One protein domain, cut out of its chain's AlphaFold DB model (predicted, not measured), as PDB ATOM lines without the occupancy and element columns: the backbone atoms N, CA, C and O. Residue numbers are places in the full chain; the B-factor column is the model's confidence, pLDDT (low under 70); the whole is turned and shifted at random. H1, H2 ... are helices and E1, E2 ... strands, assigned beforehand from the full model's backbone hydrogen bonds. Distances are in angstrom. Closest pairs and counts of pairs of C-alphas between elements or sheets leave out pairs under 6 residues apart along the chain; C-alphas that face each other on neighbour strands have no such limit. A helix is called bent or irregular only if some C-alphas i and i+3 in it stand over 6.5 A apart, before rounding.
ATOM      1  N   ILE A   5     112.917 144.011 141.297       88.19
ATOM      2  CA  ILE A   5     114.301 144.499 141.299       88.19
ATOM      3  C   ILE A   5     114.924 144.393 142.699       88.19
ATOM      4  O   ILE A   5     116.068 143.962 142.828       88.19
ATOM      5  N   GLU A   6     114.182 144.748 143.747       89.88
ATOM      6  CA  GLU A   6     114.643 144.663 145.137       89.88
ATOM      7  C   GLU A   6     114.849 143.206 145.571       89.88
ATOM      8  O   GLU A   6     115.855 142.905 146.209       89.88
ATOM      9  N   GLN A   7     113.967 142.284 145.159       88.19
ATOM     10  CA  GLN A   7     114.159 140.844 145.393       88.19
ATOM     11  C   GLN A   7     115.450 140.328 144.750       88.19
ATOM     12  O   GLN A   7     116.252 139.680 145.416       88.19
ATOM     13  N   GLN A   8     115.698 140.665 143.483       91.38
ATOM     14  CA  GLN A   8     116.922 140.250 142.789       91.38
ATOM     15  C   GLN A   8     118.185 140.851 143.412       91.38
ATOM     16  O   GLN A   8     119.232 140.199 143.470       91.38
ATOM     17  N   LEU A   9     118.107 142.100 143.876       94.06
ATOM     18  CA  LEU A   9     119.206 142.741 144.588       94.06
ATOM     19  C   LEU A   9     119.495 142.018 145.908       94.06
ATOM     20  O   LEU A   9     120.659 141.744 146.203       94.06
ATOM     21  N   LEU A  10     118.449 141.684 146.668       93.25
ATOM     22  CA  LEU A  10     118.568 140.964 147.929       93.25
ATOM     23  C   LEU A  10     119.174 139.573 147.724       93.25
ATOM     24  O   LEU A  10     120.146 139.236 148.394       93.25
ATOM     25  N   GLU A  11     118.673 138.800 146.760       93.38
ATOM     26  CA  GLU A  11     119.215 137.479 146.417       93.38
ATOM     27  C   GLU A  11     120.707 137.553 146.082       93.38
ATOM     28  O   GLU A  11     121.521 136.792 146.612       93.38
ATOM     29  N   ARG A  12     121.097 138.522 145.244       94.81
ATOM     30  CA  ARG A  12     122.501 138.735 144.887       94.81
ATOM     31  C   ARG A  12     123.345 139.111 146.102       94.81
ATOM     32  O   ARG A  12     124.492 138.677 146.213       94.81
ATOM     33  N   GLN A  13     122.801 139.928 146.996       96.19
ATOM     34  CA  GLN A  13     123.509 140.358 148.192       96.19
ATOM     35  C   GLN A  13     123.726 139.194 149.166       96.19
ATOM     36  O   GLN A  13     124.843 139.029 149.664       96.19
ATOM     37  N   VAL A  14     122.708 138.352 149.362       93.25
ATOM     38  CA  VAL A  14     122.813 137.117 150.150       93.25
ATOM     39  C   VAL A  14     123.884 136.205 149.559       93.25
ATOM     40  O   VAL A  14     124.772 135.775 150.285       93.25
ATOM     41  N   GLN A  15     123.901 135.993 148.240       93.19
ATOM     42  CA  GLN A  15     124.933 135.175 147.589       93.19
ATOM     43  C   GLN A  15     126.360 135.686 147.844       93.19
ATOM     44  O   GLN A  15     127.269 134.892 148.097       93.19
ATOM     45  N   ILE A  16     126.574 137.006 147.781       96.69
ATOM     46  CA  ILE A  16     127.882 137.615 148.061       96.69
ATOM     47  C   ILE A  16     128.281 137.376 149.518       96.69
ATOM     48  O   ILE A  16     129.416 136.976 149.781       96.69
ATOM     49  N   TRP A  17     127.361 137.584 150.461       96.19
ATOM     50  CA  TRP A  17     127.631 137.359 151.879       96.19
ATOM     51  C   TRP A  17     127.911 135.894 152.193       96.19
ATOM     52  O   TRP A  17     128.897 135.610 152.867       96.19
ATOM     53  N   THR A  18     127.126 134.960 151.653       93.12
ATOM     54  CA  THR A  18     127.364 133.522 151.823       93.12
ATOM     55  C   THR A  18     128.736 133.130 151.281       93.12
ATOM     56  O   THR A  18     129.466 132.391 151.934       93.12
ATOM     57  N   LYS A  19     129.152 133.674 150.131       94.62
ATOM     58  CA  LYS A  19     130.493 133.424 149.585       94.62
ATOM     59  C   LYS A  19     131.604 133.906 150.523       94.62
ATOM     60  O   LYS A  19     132.577 133.183 150.737       94.62
ATOM     61  N   GLU A  20     131.468 135.103 151.087       96.56
ATOM     62  CA  GLU A  20     132.439 135.613 152.062       96.56
ATOM     63  C   GLU A  20     132.433 134.801 153.362       96.56
ATOM     64  O   GLU A  20     133.502 134.526 153.905       96.56
ATOM     65  N   LEU A  21     131.267 134.345 153.826       95.88
ATOM     66  CA  LEU A  21     131.157 133.460 154.986       95.88
ATOM     67  C   LEU A  21     131.884 132.130 154.766       95.88
ATOM     68  O   LEU A  21     132.619 131.705 155.654       95.88
ATOM     69  N   LYS A  22     131.758 131.511 153.587       95.50
ATOM     70  CA  LYS A  22     132.516 130.296 153.237       95.50
ATOM     71  C   LYS A  22     134.024 130.536 153.262       95.50
ATOM     72  O   LYS A  22     134.760 129.799 153.913       95.50
ATOM     73  N   ARG A  23     134.481 131.644 152.663       95.94
ATOM     74  CA  ARG A  23     135.900 132.042 152.701       95.94
ATOM     75  C   ARG A  23     136.405 132.222 154.136       95.94
ATOM     76  O   ARG A  23     137.520 131.812 154.452       95.94
ATOM     77  N   LEU A  24     135.614 132.856 155.002       96.81
ATOM     78  CA  LEU A  24     135.959 133.018 156.417       96.81
ATOM     79  C   LEU A  24     135.957 131.677 157.155       96.81
ATOM     80  O   LEU A  24     136.846 131.441 157.970       96.81
ATOM     81  N   ALA A  25     135.010 130.789 156.852       96.00
ATOM     82  CA  ALA A  25     134.943 129.458 157.436       96.00
ATOM     83  C   ALA A  25     136.221 128.652 157.139       96.00
ATOM     84  O   ALA A  25     136.838 128.117 158.062       96.00
ATOM     85  N   ASP A  26     136.694 128.658 155.890       94.19
ATOM     86  CA  ASP A  26     137.967 128.029 155.515       94.19
ATOM     87  C   ASP A  26     139.149 128.603 156.308       94.19
ATOM     88  O   ASP A  26     139.974 127.863 156.849       94.19
ATOM     89  N   GLN A  27     139.216 129.933 156.428       95.62
ATOM     90  CA  GLN A  27     140.283 130.617 157.165       95.62
ATOM     91  C   GLN A  27     140.269 130.278 158.658       95.62
ATOM     92  O   GLN A  27     141.328 130.055 159.244       95.62
ATOM     93  N   ILE A  28     139.087 130.200 159.274       95.38
ATOM     94  CA  ILE A  28     138.929 129.819 160.681       95.38
ATOM     95  C   ILE A  28     139.363 128.367 160.890       95.38
ATOM     96  O   ILE A  28     140.111 128.084 161.827       95.38
ATOM     97  N   ALA A  29     138.919 127.450 160.027       94.00
ATOM     98  CA  ALA A  29     139.289 126.041 160.116       94.00
ATOM     99  C   ALA A  29     140.808 125.852 159.969       94.00
ATOM    100  O   ALA A  29     141.421 125.154 160.779       94.00
ATOM    101  N   ALA A  30     141.429 126.543 159.009       92.75
ATOM    102  CA  ALA A  30     142.878 126.541 158.831       92.75
ATOM    103  C   ALA A  30     143.614 127.122 160.052       92.75
ATOM    104  O   ALA A  30     144.576 126.526 160.533       92.75
ATOM    105  N   ALA A  31     143.142 128.251 160.594       95.94
ATOM    106  CA  ALA A  31     143.752 128.906 161.750       95.94
ATOM    107  C   ALA A  31     143.646 128.076 163.041       95.94
ATOM    108  O   ALA A  31     144.549 128.126 163.875       95.94
ATOM    109  N   LYS A  32     142.575 127.289 163.209       94.00
ATOM    110  CA  LYS A  32     142.418 126.371 164.349       94.00
ATOM    111  C   LYS A  32     143.439 125.231 164.354       94.00
ATOM    112  O   LYS A  32     143.667 124.647 165.409       94.00
ATOM    113  N   GLY A  33     144.018 124.884 163.202       89.75
ATOM    114  CA  GLY A  33     145.002 123.803 163.085       89.75
ATOM    115  C   GLY A  33     144.453 122.398 163.372       89.75
ATOM    116  O   GLY A  33     145.232 121.459 163.515       89.75
ATOM    117  N   LEU A  34     143.127 122.241 163.459       90.75
ATOM    118  CA  LEU A  34     142.428 120.976 163.686       90.75
ATOM    119  C   LEU A  34     141.291 120.826 162.664       90.75
ATOM    120  O   LEU A  34     140.620 121.825 162.379       90.75
ATOM    121  N   PRO A  35     141.011 119.606 162.162       86.69
ATOM    122  CA  PRO A  35     139.862 119.360 161.294       86.69
ATOM    123  C   PRO A  35     138.570 119.824 161.972       86.69
ATOM    124  O   PRO A  35     138.157 119.270 162.988       86.69
ATOM    125  N   SER A  36     137.960 120.878 161.432       91.88
ATOM    126  CA  SER A  36     136.757 121.504 161.981       91.88
ATOM    127  C   SER A  36     135.749 121.690 160.858       91.88
ATOM    128  O   SER A  36     136.089 122.283 159.838       91.88
ATOM    129  N   ALA A  37     134.519 121.221 161.047       92.81
ATOM    130  CA  ALA A  37     133.400 121.603 160.195       92.81
ATOM    131  C   ALA A  37     132.747 122.865 160.766       92.81
ATOM    132  O   ALA A  37     132.539 122.965 161.978       92.81
ATOM    133  N   ILE A  38     132.434 123.825 159.903       94.00
ATOM    134  CA  ILE A  38     131.648 125.008 160.248       94.00
ATOM    135  C   ILE A  38     130.322 124.874 159.520       94.00
ATOM    136  O   ILE A  38     130.297 124.743 158.297       94.00
ATOM    137  N   VAL A  39     129.234 124.865 160.282       92.31
ATOM    138  CA  VAL A  39     127.895 124.548 159.788       92.31
ATOM    139  C   VAL A  39     126.953 125.734 159.946       92.31
ATOM    140  O   VAL A  39     127.045 126.475 160.924       92.31
ATOM    141  N   MET A  40     126.050 125.895 158.985       92.31
ATOM    142  CA  MET A  40     124.917 126.811 159.042       92.31
ATOM    143  C   MET A  40     123.633 125.988 159.116       92.31
ATOM    144  O   MET A  40     123.421 125.109 158.280       92.31
ATOM    145  N   PHE A  41     122.805 126.272 160.120       90.69
ATOM    146  CA  PHE A  41     121.475 125.695 160.275       90.69
ATOM    147  C   PHE A  41     120.436 126.727 159.852       90.69
ATOM    148  O   PHE A  41     120.403 127.826 160.404       90.69
ATOM    149  N   THR A  42     119.585 126.353 158.904       90.94
ATOM    150  CA  THR A  42     118.470 127.181 158.444       90.94
ATOM    151  C   THR A  42     117.169 126.419 158.694       90.94
ATOM    152  O   THR A  42     116.982 125.349 158.103       90.94
ATOM    153  N   PRO A  43     116.272 126.910 159.566       90.25
ATOM    154  CA  PRO A  43     114.951 126.315 159.726       90.25
ATOM    155  C   PRO A  43     114.180 126.341 158.407       90.25
ATOM    156  O   PRO A  43     114.239 127.323 157.666       90.25
ATOM    157  N   ARG A  44     113.439 125.272 158.108       86.00
ATOM    158  CA  ARG A  44     112.525 125.246 156.951       86.00
ATOM    159  C   ARG A  44     111.137 125.797 157.274       86.00
ATOM    160  O   ARG A  44     110.360 126.023 156.350       86.00
ATOM    161  N   ASP A  45     110.831 125.958 158.558       82.12
ATOM    162  CA  ASP A  45     109.525 126.385 159.054       82.12
ATOM    163  C   ASP A  45     109.501 127.888 159.375       82.12
ATOM    164  O   ASP A  45     110.487 128.444 159.864       82.12
ATOM    165  N   ALA A  46     108.360 128.528 159.112       69.19
ATOM    166  CA  ALA A  46     108.090 129.930 159.417       69.19
ATOM    167  C   ALA A  46     107.911 130.186 160.925       69.19
ATOM    168  O   ALA A  46     108.036 131.325 161.368       69.19
ATOM    169  N   ASP A  47     107.714 129.142 161.736       79.62
ATOM    170  CA  ASP A  47     107.602 129.254 163.200       79.62
ATOM    171  C   ASP A  47     108.879 129.795 163.891       79.62
ATOM    172  O   ASP A  47     108.882 130.077 165.090       79.62
ATOM    173  N   TYR A  48     109.966 129.983 163.135       81.94
ATOM    174  CA  TYR A  48     111.256 130.482 163.610       81.94
ATOM    175  C   TYR A  48     111.486 131.992 163.424       81.94
ATOM    176  O   TYR A  48     112.574 132.468 163.746       81.94
ATOM    177  N   GLU A  49     110.498 132.753 162.936       81.81
ATOM    178  CA  GLU A  49     110.649 134.182 162.590       81.81
ATOM    179  C   GLU A  49     111.203 135.061 163.731       81.81
ATOM    180  O   GLU A  49     112.012 135.951 163.469       81.81
ATOM    181  N   ASP A  50     110.844 134.773 164.988       86.81
ATOM    182  CA  ASP A  50     111.259 135.548 166.171       86.81
ATOM    183  C   ASP A  50     112.123 134.742 167.164       86.81
ATOM    184  O   ASP A  50     112.306 135.128 168.325       86.81
ATOM    185  N   VAL A  51     112.655 133.596 166.737       87.62
ATOM    186  CA  VAL A  51     113.456 132.721 167.600       87.62
ATOM    187  C   VAL A  51     114.921 133.154 167.566       87.62
ATOM    188  O   VAL A  51     115.519 133.329 166.505       87.62
ATOM    189  N   VAL A  52     115.530 133.317 168.744       90.88
ATOM    190  CA  VAL A  52     116.952 133.683 168.837       90.88
ATOM    191  C   VAL A  52     117.852 132.545 168.326       90.88
ATOM    192  O   VAL A  52     117.536 131.375 168.564       90.88
ATOM    193  N   PRO A  53     118.990 132.844 167.670       89.69
ATOM    194  CA  PRO A  53     119.853 131.830 167.058       89.69
ATOM    195  C   PRO A  53     120.303 130.710 168.001       89.69
ATOM    196  O   PRO A  53     120.460 129.571 167.573       89.69
ATOM    197  N   GLU A  54     120.497 131.004 169.285       89.88
ATOM    198  CA  GLU A  54     120.882 130.017 170.292       89.88
ATOM    199  C   GLU A  54     119.824 128.919 170.443       89.88
ATOM    200  O   GLU A  54     120.173 127.742 170.464       89.88
ATOM    201  N   LEU A  55     118.539 129.287 170.459       89.00
ATOM    202  CA  LEU A  55     117.435 128.327 170.544       89.00
ATOM    203  C   LEU A  55     117.264 127.540 169.241       89.00
ATOM    204  O   LEU A  55     116.925 126.361 169.281       89.00
ATOM    205  N   ILE A  56     117.560 128.162 168.094       89.31
ATOM    206  CA  ILE A  56     117.601 127.480 166.792       89.31
ATOM    207  C   ILE A  56     118.658 126.372 166.811       89.31
ATOM    208  O   ILE A  56     118.397 125.245 166.395       89.31
ATOM    209  N   VAL A  57     119.858 126.685 167.308       88.31
ATOM    210  CA  VAL A  57     120.954 125.718 167.423       88.31
ATOM    211  C   VAL A  57     120.623 124.636 168.446       88.31
ATOM    212  O   VAL A  57     120.889 123.464 168.189       88.31
ATOM    213  N   GLU A  58     120.043 124.996 169.591       87.75
ATOM    214  CA  GLU A  58     119.617 124.021 170.594       87.75
ATOM    215  C   GLU A  58     118.599 123.034 170.023       87.75
ATOM    216  O   GLU A  58     118.777 121.833 170.211       87.75
ATOM    217  N   ASP A  59     117.581 123.497 169.295       86.88
ATOM    218  CA  ASP A  59     116.605 122.601 168.665       86.88
ATOM    219  C   ASP A  59     117.263 121.715 167.599       86.88
ATOM    220  O   ASP A  59     117.193 120.486 167.674       86.88
ATOM    221  N   ALA A  60     118.033 122.316 166.688       86.19
ATOM    222  CA  ALA A  60     118.761 121.590 165.649       86.19
ATOM    223  C   ALA A  60     119.701 120.507 166.219       86.19
ATOM    224  O   ALA A  60     119.926 119.476 165.590       86.19
ATOM    225  N   LEU A  61     120.267 120.692 167.410       83.12
ATOM    226  CA  LEU A  61     121.136 119.687 168.034       83.12
ATOM    227  C   LEU A  61     120.378 118.711 168.948       83.12
ATOM    228  O   LEU A  61     120.854 117.598 169.175       83.12
ATOM    229  N   ASN A  62     119.207 119.092 169.467       75.50
ATOM    230  CA  ASN A  62     118.384 118.247 170.336       75.50
ATOM    231  C   ASN A  62     117.526 117.240 169.562       75.50
ATOM    232  O   ASN A  62     117.246 116.163 170.096       75.50
ATOM    233  N   VAL A  63     117.123 117.554 168.324       62.69
ATOM    234  CA  VAL A  63     116.222 116.705 167.524       62.69
ATOM    235  C   VAL A  63     116.835 115.330 167.224       62.69
ATOM    236  O   VAL A  63     116.123 114.325 167.270       62.69
ATOM    237  N   HIS A  64     118.155 115.223 167.019       58.25
ATOM    238  CA  HIS A  64     118.820 113.941 166.766       58.25
ATOM    239  C   HIS A  64     120.220 113.853 167.382       58.25
ATOM    240  O   HIS A  64     121.121 114.606 167.032       58.25
ATOM    241  N   ARG A  65     120.427 112.853 168.254       59.19
ATOM    242  CA  ARG A  65     121.765 112.503 168.765       59.19
ATOM    243  C   ARG A  65     122.675 111.905 167.690       59.19
ATOM    244  O   ARG A  65     123.881 112.103 167.761       59.19
ATOM    245  N   ASP A  66     122.094 111.208 166.714       60.44
ATOM    246  CA  ASP A  66     122.816 110.462 165.682       60.44
ATOM    247  C   ASP A  66     122.253 110.805 164.289       60.44
ATOM    248  O   ASP A  66     121.443 110.067 163.732       60.44
ATOM    249  N   GLY A  67     122.638 111.952 163.721       69.50
ATOM    250  CA  GLY A  67     122.242 112.336 162.359       69.50
ATOM    251  C   GLY A  67     122.140 113.842 162.132       69.50
ATOM    252  O   GLY A  67     122.398 114.635 163.032       69.50
ATOM    253  N   TRP A  68     121.768 114.234 160.911       78.88
ATOM    254  CA  TRP A  68     121.411 115.626 160.621       78.88
ATOM    255  C   TRP A  68     120.009 115.931 161.165       78.88
ATOM    256  O   TRP A  68     119.135 115.067 161.057       78.88
ATOM    257  N   PRO A  69     119.771 117.133 161.712       83.50
ATOM    258  CA  PRO A  69     118.457 117.505 162.212       83.50
ATOM    259  C   PRO A  69     117.385 117.511 161.126       83.50
ATOM    260  O   PRO A  69     117.540 118.134 160.073       83.50
ATOM    261  N   GLU A  70     116.272 116.843 161.413       81.88
ATOM    262  CA  GLU A  70     115.055 116.940 160.613       81.88
ATOM    263  C   GLU A  70     114.431 118.338 160.774       81.88
ATOM    264  O   GLU A  70     114.512 118.936 161.840       81.88
ATOM    265  N   GLY A  71     113.844 118.890 159.706       86.00
ATOM    266  CA  GLY A  71     113.259 120.243 159.717       86.00
ATOM    267  C   GLY A  71     114.245 121.381 159.420       86.00
ATOM    268  O   GLY A  71     113.819 122.513 159.191       86.00
ATOM    269  N   PHE A  72     115.540 121.077 159.310       89.38
ATOM    270  CA  PHE A  72     116.579 122.052 158.993       89.38
ATOM    271  C   PHE A  72     117.215 121.782 157.625       89.38
ATOM    272  O   PHE A  72     117.378 120.647 157.163       89.38
ATOM    273  N   GLU A  73     117.565 122.850 156.923       90.38
ATOM    274  CA  GLU A  73     118.630 122.807 155.931       90.38
ATOM    275  C   GLU A  73     119.963 122.988 156.656       90.38
ATOM    276  O   GLU A  73     120.109 123.884 157.490       90.38
ATOM    277  N   VAL A  74     120.919 122.109 156.358       89.94
ATOM    278  CA  VAL A  74     122.247 122.164 156.962       89.94
ATOM    279  C   VAL A  74     123.303 122.257 155.880       89.94
ATOM    280  O   VAL A  74     123.412 121.380 155.023       89.94
ATOM    281  N   GLU A  75     124.097 123.321 155.940       92.31
ATOM    282  CA  GLU A  75     125.187 123.576 155.006       92.31
ATOM    283  C   GLU A  75     126.529 123.569 155.743       92.31
ATOM    284  O   GLU A  75     126.703 124.258 156.746       92.31
ATOM    285  N   ILE A  76     127.506 122.817 155.226       94.00
ATOM    286  CA  ILE A  76     128.901 122.916 155.670       94.00
ATOM    287  C   ILE A  76     129.555 124.050 154.877       94.00
ATOM    288  O   ILE A  76     129.764 123.933 153.669       94.00
ATOM    289  N   LEU A  77     129.884 125.149 155.553       94.62
ATOM    290  CA  LEU A  77     130.394 126.369 154.922       94.62
ATOM    291  C   LEU A  77     131.822 126.211 154.390       94.62
ATOM    292  O   LEU A  77     132.174 126.835 153.397       94.62
TER     293      LEU A  77
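This is residues 5 to 77 of the 81 residues of an uncharacterized protein of Burkholderia gladioli (UniProt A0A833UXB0). One long helix, H1, and a narrow ribbon of two strands, E1 and E2, make a V closed by the turn at residues 33 to 38, and a second, short helix, H2, packs crosswise chiefly on E1. Residues 5 to 17 of H1 stick out as a free arm, and residues 30 to 35 stand free at the corner of the V. The printed part has 73 residues, with two named helices and two named strands in the order H1, E1, H2, E2; the sheet has the order E1 - E2 and is antiparallel, and the class is mixed, helices and strands. The whole is loose, with a radius of gyration of the C-alphas of 14.6 A, and flat, spanning 43 by 36 by 19 A.

H1, residues 5 to 32, begins with C-alpha 5 at (114.301, 144.499, 141.299) and measures 40.6 A from first to last C-alpha. E1 follows as residues 39 to 43, 13.1 A long, with C-alpha 39 at (127.895, 124.548, 159.788). Residues 46 to 48 are helix too, in a run too short to bear a name. H2, residues 53 to 62, is 14.0 A long. E2, residues 72 to 76, is 12.8 A long and ends with C-alpha 76 at (128.901, 122.916, 155.670).

E1 and E2 are antiparallel neighbours, with 162 degrees between their N-to-C directions. The C-alphas of Val 39 and Ile 76 face each other at 4.5 A, and those of Pro 43 and Phe 72 at 4.6 A. N 40 and O 75 are within hydrogen-bond range at 2.8 A, as are N 73 and O 42, also at 2.8 A. E1 and H2 have 4 pairs of C-alphas within 8 A, the closest being those of Phe 41 and Val 57, 7.2 A apart. H2 and E2 have 1 such pair, the C-alphas of Ala 60 and Phe 72, 7.0 A apart. H1 is apart from H2 and from E2. In H1 and H2 every O i to N i+4 pair is within hydrogen-bond range, and neither helix is bent.

The two C-alphas farthest apart are those of Ile 5 and Leu 34, at 43.0 A. Without the stretches that stand free, the body has 54 residues and spans 32 by 27 by 16 A. The printed part has no cut, and the links H1 to E1, E1 to H2 and H2 to E2 are short. The mean pLDDT of the printed part is 88.2; residue 46 and residues 63 to 67 are under 70.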